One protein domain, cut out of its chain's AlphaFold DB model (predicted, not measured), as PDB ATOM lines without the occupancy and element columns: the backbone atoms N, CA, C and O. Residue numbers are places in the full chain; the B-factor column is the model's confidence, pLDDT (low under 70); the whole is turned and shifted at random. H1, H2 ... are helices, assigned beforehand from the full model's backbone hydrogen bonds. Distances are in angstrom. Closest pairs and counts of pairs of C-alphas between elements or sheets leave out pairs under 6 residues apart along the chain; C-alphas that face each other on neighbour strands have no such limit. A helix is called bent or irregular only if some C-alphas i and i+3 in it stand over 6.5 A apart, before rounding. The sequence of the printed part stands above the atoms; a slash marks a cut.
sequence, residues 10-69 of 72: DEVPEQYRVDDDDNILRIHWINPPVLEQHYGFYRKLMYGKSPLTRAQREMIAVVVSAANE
ATOM      1  N   ASP A  10     189.907 265.961 181.762       93.75
ATOM      2  CA  ASP A  10     190.564 265.304 180.637       93.75
ATOM      3  C   ASP A  10     190.001 263.902 180.353       93.75
ATOM      4  O   ASP A  10     190.034 263.460 179.206       93.75
ATOM      5  N   GLU A  11     189.406 263.244 181.353       93.88
ATOM      6  CA  GLU A  11     188.746 261.940 181.206       93.88
ATOM      7  C   GLU A  11     187.299 262.056 180.675       93.88
ATOM      8  O   GLU A  11     186.715 261.054 180.256       93.88
ATOM      9  N   VAL A  12     186.699 263.256 180.665       94.69
ATOM     10  CA  VAL A  12     185.313 263.481 180.212       94.69
ATOM     11  C   VAL A  12     185.286 263.871 178.726       94.69
ATOM     12  O   VAL A  12     185.840 264.923 178.373       94.69
ATOM     13  N   PRO A  13     184.603 263.101 177.847       96.06
ATOM     14  CA  PRO A  13     184.453 263.458 176.437       96.06
ATOM     15  C   PRO A  13     183.777 264.820 176.269       96.06
ATOM     16  O   PRO A  13     182.805 265.121 176.959       96.06
ATOM     17  N   GLU A  14     184.265 265.624 175.322       95.06
ATOM     18  CA  GLU A  14     183.856 267.026 175.144       95.06
ATOM     19  C   GLU A  14     182.339 267.206 175.006       95.06
ATOM     20  O   GLU A  14     181.765 268.088 175.636       95.06
ATOM     21  N   GLN A  15     181.679 266.302 174.279       94.88
ATOM     22  CA  GLN A  15     180.229 266.308 174.064       94.88
ATOM     23  C   GLN A  15     179.381 266.164 175.338       94.88
ATOM     24  O   GLN A  15     178.208 266.512 175.318       94.88
ATOM     25  N   TYR A  16     179.950 265.645 176.431       96.00
ATOM     26  CA  TYR A  16     179.254 265.467 177.711       96.00
ATOM     27  C   TYR A  16     179.652 266.510 178.755       96.00
ATOM     28  O   TYR A  16     179.153 266.470 179.879       96.00
ATOM     29  N   ARG A  17     180.568 267.426 178.426       94.12
ATOM     30  CA  ARG A  17     180.971 268.480 179.357       94.12
ATOM     31  C   ARG A  17     179.816 269.456 179.544       94.12
ATOM     32  O   ARG A  17     179.151 269.844 178.586       94.12
ATOM     33  N   VAL A  18     179.590 269.846 180.790       93.81
ATOM     34  CA  VAL A  18     178.544 270.797 181.176       93.81
ATOM     35  C   VAL A  18     179.183 272.064 181.729       93.81
ATOM     36  O   VAL A  18     180.290 272.021 182.263       93.81
ATOM     37  N   ASP A  19     178.487 273.188 181.582       91.19
ATOM     38  CA  ASP A  19     178.925 274.515 182.037       91.19
ATOM     39  C   ASP A  19     178.592 274.732 183.524       91.19
ATOM     40  O   ASP A  19     177.821 275.623 183.878       91.19
ATOM     41  N   ASP A  20     179.052 273.805 184.371       91.25
ATOM     42  CA  ASP A  20     178.894 273.806 185.830       91.25
ATOM     43  C   ASP A  20     179.829 272.735 186.438       91.25
ATOM     44  O   ASP A  20     179.824 271.569 186.026       91.25
ATOM     45  N   ASP A  21     180.674 273.143 187.385       90.69
ATOM     46  CA  ASP A  21     181.695 272.317 188.028       90.69
ATOM     47  C   ASP A  21     181.448 272.083 189.529       90.69
ATOM     48  O   ASP A  21     182.355 271.650 190.250       90.69
ATOM     49  N   ASP A  22     180.211 272.267 190.001       94.06
ATOM     50  CA  ASP A  22     179.825 271.905 191.362       94.06
ATOM     51  C   ASP A  22     180.137 270.428 191.661       94.06
ATOM     52  O   ASP A  22     180.080 269.541 190.798       94.06
ATOM     53  N   ASN A  23     180.443 270.110 192.927       94.56
ATOM     54  CA  ASN A  23     180.871 268.755 193.304       94.56
ATOM     55  C   ASN A  23     179.830 267.666 192.946       94.56
ATOM     56  O   ASN A  23     180.222 266.515 192.735       94.56
ATOM     57  N   ILE A  24     178.540 268.016 192.859       94.25
ATOM     58  CA  ILE A  24     177.440 267.131 192.459       94.25
ATOM     59  C   ILE A  24     177.479 266.803 190.970       94.25
ATOM     60  O   ILE A  24     177.031 265.737 190.588       94.25
ATOM     61  N   LEU A  25     178.045 267.655 190.118       94.94
ATOM     62  CA  LEU A  25     178.237 267.342 188.702       94.94
ATOM     63  C   LEU A  25     179.565 266.630 188.483       94.94
ATOM     64  O   LEU A  25     179.623 265.634 187.764       94.94
ATOM     65  N   ARG A  26     180.612 267.046 189.200       94.56
ATOM     66  CA  ARG A  26     181.924 266.388 189.147       94.56
ATOM     67  C   ARG A  26     181.878 264.916 189.556       94.56
ATOM     68  O   ARG A  26     182.604 264.106 188.988       94.56
ATOM     69  N   ILE A  27     181.020 264.537 190.510       95.12
ATOM     70  CA  ILE A  27     180.872 263.125 190.908       95.12
ATOM     71  C   ILE A  27     180.295 262.264 189.769       95.12
ATOM     72  O   ILE A  27     180.601 261.078 189.693       95.12
ATOM     73  N   HIS A  28     179.514 262.844 188.847       95.06
ATOM     74  CA  HIS A  28     178.964 262.137 187.687       95.06
ATOM     75  C   HIS A  28     179.958 261.990 186.530       95.06
ATOM     76  O   HIS A  28     179.665 261.259 185.589       95.06
ATOM     77  N   TRP A  29     181.143 262.609 186.582       94.56
ATOM     78  CA  TRP A  29     182.145 262.501 185.510       94.56
ATOM     79  C   TRP A  29     182.621 261.060 185.265       94.56
ATOM     80  O   TRP A  29     183.058 260.735 184.168       94.56
ATOM     81  N   ILE A  30     182.458 260.166 186.248       94.44
ATOM     82  CA  ILE A  30     182.689 258.720 186.092       94.44
ATOM     83  C   ILE A  30     181.714 258.044 185.108       94.44
ATOM     84  O   ILE A  30     181.954 256.917 184.683       94.44
ATOM     85  N   ASN A  31     180.600 258.703 184.779       95.00
ATOM     86  CA  ASN A  31     179.606 258.258 183.807       95.00
ATOM     87  C   ASN A  31     179.044 259.471 183.028       95.00
ATOM     88  O   ASN A  31     177.963 259.976 183.350       95.00
ATOM     89  N   PRO A  32     179.767 259.953 181.997       95.56
ATOM     90  CA  PRO A  32     179.415 261.177 181.273       95.56
ATOM     91  C   PRO A  32     178.010 261.199 180.627       95.56
ATOM     92  O   PRO A  32     177.352 262.236 180.702       95.56
ATOM     93  N   PRO A  33     177.472 260.093 180.070       96.19
ATOM     94  CA  PRO A  33     176.079 260.076 179.612       96.19
ATOM     95  C   PRO A  33     175.055 260.362 180.724       96.19
ATOM     96  O   PRO A  33     174.042 261.016 180.484       96.19
ATOM     97  N   VAL A  34     175.311 259.901 181.954       95.81
ATOM     98  CA  VAL A  34     174.442 260.192 183.108       95.81
ATOM     99  C   VAL A  34     174.576 261.650 183.544       95.81
ATOM    100  O   VAL A  34     173.566 262.268 183.874       95.81
ATOM    101  N   LEU A  35     175.788 262.219 183.507       96.12
ATOM    102  CA  LEU A  35     176.024 263.642 183.779       96.12
ATOM    103  C   LEU A  35     175.153 264.539 182.890       96.12
ATOM    104  O   LEU A  35     174.439 265.399 183.407       96.12
ATOM    105  N   GLU A  36     175.189 264.322 181.573       95.69
ATOM    106  CA  GLU A  36     174.419 265.114 180.605       95.69
ATOM    107  C   GLU A  36     172.915 265.057 180.914       95.69
ATOM    108  O   GLU A  36     172.238 266.088 180.991       95.69
ATOM    109  N   GLN A  37     172.389 263.850 181.144       96.62
ATOM    110  CA  GLN A  37     170.974 263.650 181.450       96.62
ATOM    111  C   GLN A  37     170.575 264.298 182.778       96.62
ATOM    112  O   GLN A  37     169.543 264.972 182.841       96.62
ATOM    113  N   HIS A  38     171.389 264.133 183.823       96.69
ATOM    114  CA  HIS A  38     171.136 264.709 185.141       96.69
ATOM    115  C   HIS A  38     171.144 266.243 185.096       96.69
ATOM    116  O   HIS A  38     170.175 266.872 185.527       96.69
ATOM    117  N   TYR A  39     172.175 266.849 184.497       97.06
ATOM    118  CA  TYR A  39     172.274 268.303 184.350       97.06
ATOM    119  C   TYR A  39     171.116 268.864 183.520       97.06
ATOM    120  O   TYR A  39     170.456 269.826 183.924       97.06
ATOM    121  N   GLY A  40     170.804 268.227 182.388       96.75
ATOM    122  CA  GLY A  40     169.693 268.629 181.532       96.75
ATOM    123  C   GLY A  40     168.339 268.543 182.243       96.75
ATOM    124  O   GLY A  40     167.499 269.436 182.092       96.75
ATOM    125  N   PHE A  41     168.124 267.501 183.047       97.31
ATOM    126  CA  PHE A  41     166.918 267.345 183.857       97.31
ATOM    127  C   PHE A  41     166.819 268.420 184.943       97.31
ATOM    128  O   PHE A  41     165.800 269.114 185.016       97.31
ATOM    129  N   TYR A  42     167.891 268.623 185.715       97.12
ATOM    130  CA  TYR A  42     167.977 269.662 186.740       97.12
ATOM    131  C   TYR A  42     167.658 271.039 186.150       97.12
ATOM    132  O   TYR A  42     166.731 271.709 186.598       97.12
ATOM    133  N   ARG A  43     168.337 271.423 185.063       96.94
ATOM    134  CA  ARG A  43     168.120 272.682 184.335       96.94
ATOM    135  C   ARG A  43     166.656 272.888 183.944       96.94
ATOM    136  O   ARG A  43     166.109 273.974 184.157       96.94
ATOM    137  N   LYS A  44     166.012 271.859 183.383       97.56
ATOM    138  CA  LYS A  44     164.600 271.916 182.974       97.56
ATOM    139  C   LYS A  44     163.675 272.109 184.172       97.56
ATOM    140  O   LYS A  44     162.815 272.988 184.123       97.56
ATOM    141  N   LEU A  45     163.865 271.340 185.245       97.75
ATOM    142  CA  LEU A  45     163.046 271.460 186.451       97.75
ATOM    143  C   LEU A  45     163.258 272.784 187.173       97.75
ATOM    144  O   LEU A  45     162.295 273.367 187.655       97.75
ATOM    145  N   MET A  46     164.487 273.278 187.238       97.75
ATOM    146  CA  MET A  46     164.853 274.411 188.080       97.75
ATOM    147  C   MET A  46     164.682 275.768 187.398       97.75
ATOM    148  O   MET A  46     164.206 276.708 188.037       97.75
ATOM    149  N   TYR A  47     164.973 275.854 186.098       96.81
ATOM    150  CA  TYR A  47     164.975 277.112 185.340       96.81
ATOM    151  C   TYR A  47     163.974 277.138 184.179       96.81
ATOM    152  O   TYR A  47     163.718 278.196 183.610       96.81
ATOM    153  N   GLY A  48     163.377 275.997 183.819       97.06
ATOM    154  CA  GLY A  48     162.363 275.931 182.768       97.06
ATOM    155  C   GLY A  48     161.045 276.615 183.147       97.06
ATOM    156  O   GLY A  48     160.760 276.877 184.323       97.06
ATOM    157  N   LYS A  49     160.200 276.875 182.143       97.44
ATOM    158  CA  LYS A  49     158.845 277.414 182.336       97.44
ATOM    159  C   LYS A  49     158.028 276.474 183.228       97.44
ATOM    160  O   LYS A  49     157.897 275.294 182.927       97.44
ATOM    161  N   SER A  50     157.454 277.000 184.304       97.62
ATOM    162  CA  SER A  50     156.503 276.266 185.145       97.62
ATOM    163  C   SER A  50     155.636 277.243 185.950       97.62
ATOM    164  O   SER A  50     156.010 278.413 186.070       97.62
ATOM    165  N   PRO A  51     154.482 276.795 186.478       98.12
ATOM    166  CA  PRO A  51     153.636 277.612 187.350       98.12
ATOM    167  C   PRO A  51     154.283 277.924 188.711       98.12
ATOM    168  O   PRO A  51     153.780 278.780 189.431       98.12
ATOM    169  N   LEU A  52     155.385 277.251 189.069       98.44
ATOM    170  CA  LEU A  52     156.147 277.517 190.287       98.44
ATOM    171  C   LEU A  52     157.286 278.497 190.011       98.44
ATOM    172  O   LEU A  52     158.077 278.298 189.079       98.44
ATOM    173  N   THR A  53     157.418 279.502 190.872       98.25
ATOM    174  CA  THR A  53     158.561 280.423 190.871       98.25
ATOM    175  C   THR A  53     159.851 279.696 191.245       98.25
ATOM    176  O   THR A  53     159.824 278.625 191.857       98.25
ATOM    177  N   ARG A  54     161.008 280.292 190.926       97.88
ATOM    178  CA  ARG A  54     162.317 279.751 191.327       97.88
ATOM    179  C   ARG A  54     162.387 279.519 192.840       97.88
ATOM    180  O   ARG A  54     162.760 278.434 193.263       97.88
ATOM    181  N   ALA A  55     161.944 280.498 193.628       98.44
ATOM    182  CA  ALA A  55     161.940 280.421 195.087       98.44
ATOM    183  C   ALA A  55     161.061 279.279 195.625       98.44
ATOM    184  O   ALA A  55     161.447 278.614 196.577       98.44
ATOM    185  N   GLN A  56     159.908 278.998 195.003       98.75
ATOM    186  CA  GLN A  56     159.066 277.859 195.395       98.75
ATOM    187  C   GLN A  56     159.736 276.514 195.101       98.75
ATOM    188  O   GLN A  56     159.632 275.592 195.904       98.75
ATOM    189  N   ARG A  57     160.441 276.396 193.970       98.75
ATOM    190  CA  ARG A  57     161.180 275.170 193.632       98.75
ATOM    191  C   ARG A  57     162.338 274.934 194.599       98.75
ATOM    192  O   ARG A  57     162.508 273.815 195.064       98.75
ATOM    193  N   GLU A  58     163.068 275.989 194.952       98.69
ATOM    194  CA  GLU A  58     164.121 275.913 195.974       98.69
ATOM    195  C   GLU A  58     163.568 275.603 197.365       98.69
ATOM    196  O   GLU A  58     164.143 274.798 198.085       98.69
ATOM    197  N   MET A  59     162.418 276.168 197.740       98.75
ATOM    198  CA  MET A  59     161.758 275.834 199.006       98.75
ATOM    199  C   MET A  59     161.458 274.334 199.100       98.75
ATOM    200  O   MET A  59     161.730 273.723 200.130       98.75
ATOM    201  N   ILE A  60     160.941 273.731 198.020       98.69
ATOM    202  CA  ILE A  60     160.723 272.280 197.952       98.69
ATOM    203  C   ILE A  60     162.057 271.540 198.104       98.69
ATOM    204  O   ILE A  60     162.134 270.619 198.911       98.69
ATOM    205  N   ALA A  61     163.098 271.953 197.375       98.50
ATOM    206  CA  ALA A  61     164.417 271.328 197.452       98.50
ATOM    207  C   ALA A  61     164.983 271.360 198.883       98.50
ATOM    208  O   ALA A  61     165.338 270.315 199.415       98.50
ATOM    209  N   VAL A  62     164.975 272.520 199.545       98.56
ATOM    210  CA  VAL A  62     165.488 272.688 200.915       98.56
ATOM    211  C   VAL A  62     164.696 271.860 201.927       98.56
ATOM    212  O   VAL A  62     165.297 271.184 202.759       98.56
ATOM    213  N   VAL A  63     163.358 271.872 201.858       98.81
ATOM    214  CA  VAL A  63     162.516 271.089 202.780       98.81
ATOM    215  C   VAL A  63     162.739 269.589 202.591       98.81
ATOM    216  O   VAL A  63     162.871 268.866 203.577       98.81
ATOM    217  N   VAL A  64     162.823 269.114 201.345       98.75
ATOM    218  CA  VAL A  64     163.081 267.698 201.045       98.75
ATOM    219  C   VAL A  64     164.491 267.289 201.472       98.75
ATOM    220  O   VAL A  64     164.655 266.210 202.038       98.75
ATOM    221  N   SER A  65     165.504 268.131 201.253       98.69
ATOM    222  CA  SER A  65     166.873 267.864 201.709       98.69
ATOM    223  C   SER A  65     166.958 267.794 203.229       98.69
ATOM    224  O   SER A  65     167.535 266.848 203.756       98.69
ATOM    225  N   ALA A  66     166.323 268.733 203.939       98.69
ATOM    226  CA  ALA A  66     166.281 268.732 205.400       98.69
ATOM    227  C   ALA A  66     165.555 267.495 205.953       98.69
ATOM    228  O   ALA A  66     166.049 266.865 206.883       98.69
ATOM    229  N   ALA A  67     164.424 267.111 205.353       98.81
ATOM    230  CA  ALA A  67     163.678 265.914 205.744       98.81
ATOM    231  C   ALA A  67     164.457 264.605 205.510       98.81
ATOM    232  O   ALA A  67     164.195 263.619 206.190       98.81
ATOM    233  N   ASN A  68     165.402 264.600 204.562       98.62
ATOM    234  CA  ASN A  68     166.268 263.459 204.257       98.62
ATOM    235  C   ASN A  68     167.665 263.561 204.887       98.62
ATOM    236  O   ASN A  68     168.530 262.755 204.550       98.62
ATOM    237  N   GLU A  69     167.916 264.561 205.737       98.44
ATOM    238  CA  GLU A  69     169.235 264.810 206.338       98.44
ATOM    239  C   GLU A  69     170.366 264.907 205.289       98.44
ATOM    240  O   GLU A  69     171.520 264.542 205.523       98.44
TER     241      GLU A  69
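AT A GLANCE: This is residues 10 to 69 of the 72 residues of the protein "CMD domain-containing protein" of bacterium (UniProt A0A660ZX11). Picture a long crossbar helix, H2, with a shorter helix, H1, folded back against its first half as a helical hairpin, and a third helix, H3, turning away at a corner from its other end; H1 and H3 do not meet, and the space between them is open. A stretch without any named element, residues 10 to 22, leads into H1, while at the far side two stretches stick out: the loop of residues 48 to 53, and residues 62 to 69, of which 62 to 67 belong to H3. The printed part has 60 residues, with three named helices in the order H1, H2, H3 and no named strand, and its class is all helix. It is loose, with a radius of gyration of the C-alphas of 13.6 A, and its outline is flat, spanning 37 by 29 by 15 A.

IN THESE COORDINATES: Begin at C-alpha 10, at (190.564, 265.304, 180.637), and read through residues 10 to 22, 13 residues whose C-alphas lie 9 to 21 A from the mean of all C-alphas. Then find C-alpha 23 at (180.871, 268.755, 193.304), where H1 begins; it holds residues 23 to 30 and measures 12.5 A from first to last C-alpha. H1 is irregular, but only just: C-alphas 27 and 30 are 6.8 A apart, and its line is a rough one. One residue later H2 starts at Pro 32, with its C-alpha at (179.415, 261.177, 181.273); it is the longest helix, residues 32 to 47, and measures 21.9 A. After residues 48 to 53 comes H3, residues 54 to 67, which measures 20.0 A; look for its last C-alpha, that of Ala 67, at (163.678, 265.914, 205.744).

HOW THE PARTS SIT: Look first at the pair H1 and H2, a helical hairpin joined by a tight link. They touch, with 5 pairs of C-alphas within 8 A, and the closest are those of His 28 and Leu 35, 5.1 A apart. Their lines stand at a shallow tilt of 30 degrees, and they run opposite ways. H2 touches H1 with residues 34 to 39 alone. Now go to the other end of H2, where residues 46 to 47 alone touch residues 54 to 57 of H3. H2 and H3 only just touch, with 3 pairs of C-alphas within 8 A; the closest are those of Met 46 and Arg 57, 6.7 A apart. Their lines stand at a steep tilt of 61 degrees, and they run opposite ways, with centres 17.7 A apart. H1 and H3 are apart. In H2 and H3 every O i to N i+4 pair is within hydrogen-bond range; in H1 it is 1 of 4, beside 2 of 5 pairs of O i and N i+3.

THE WHOLE: The two C-alphas farthest apart are those of Asp 10 and Pro 51, at 39.5 A, and from the first printed C-alpha to the last, that of Glu 69, it is 33.4 A. Residues 48 to 53 stand free, and so do residues 62 to 69, of which 62 to 67 belong to H3. Without them the body has 46 residues and spans 37 by 17 by 15 A, with a radius of gyration of 11.8 A. The printed part runs from residue 10 to 69 with no cut, within a full chain of 72 residues. The link from H1 to H2 is tight, the link from H2 to H3 is short with 6 residues, and no link is long. The mean pLDDT of the printed part is 96.4, and no printed residue is under 70 in this predicted model.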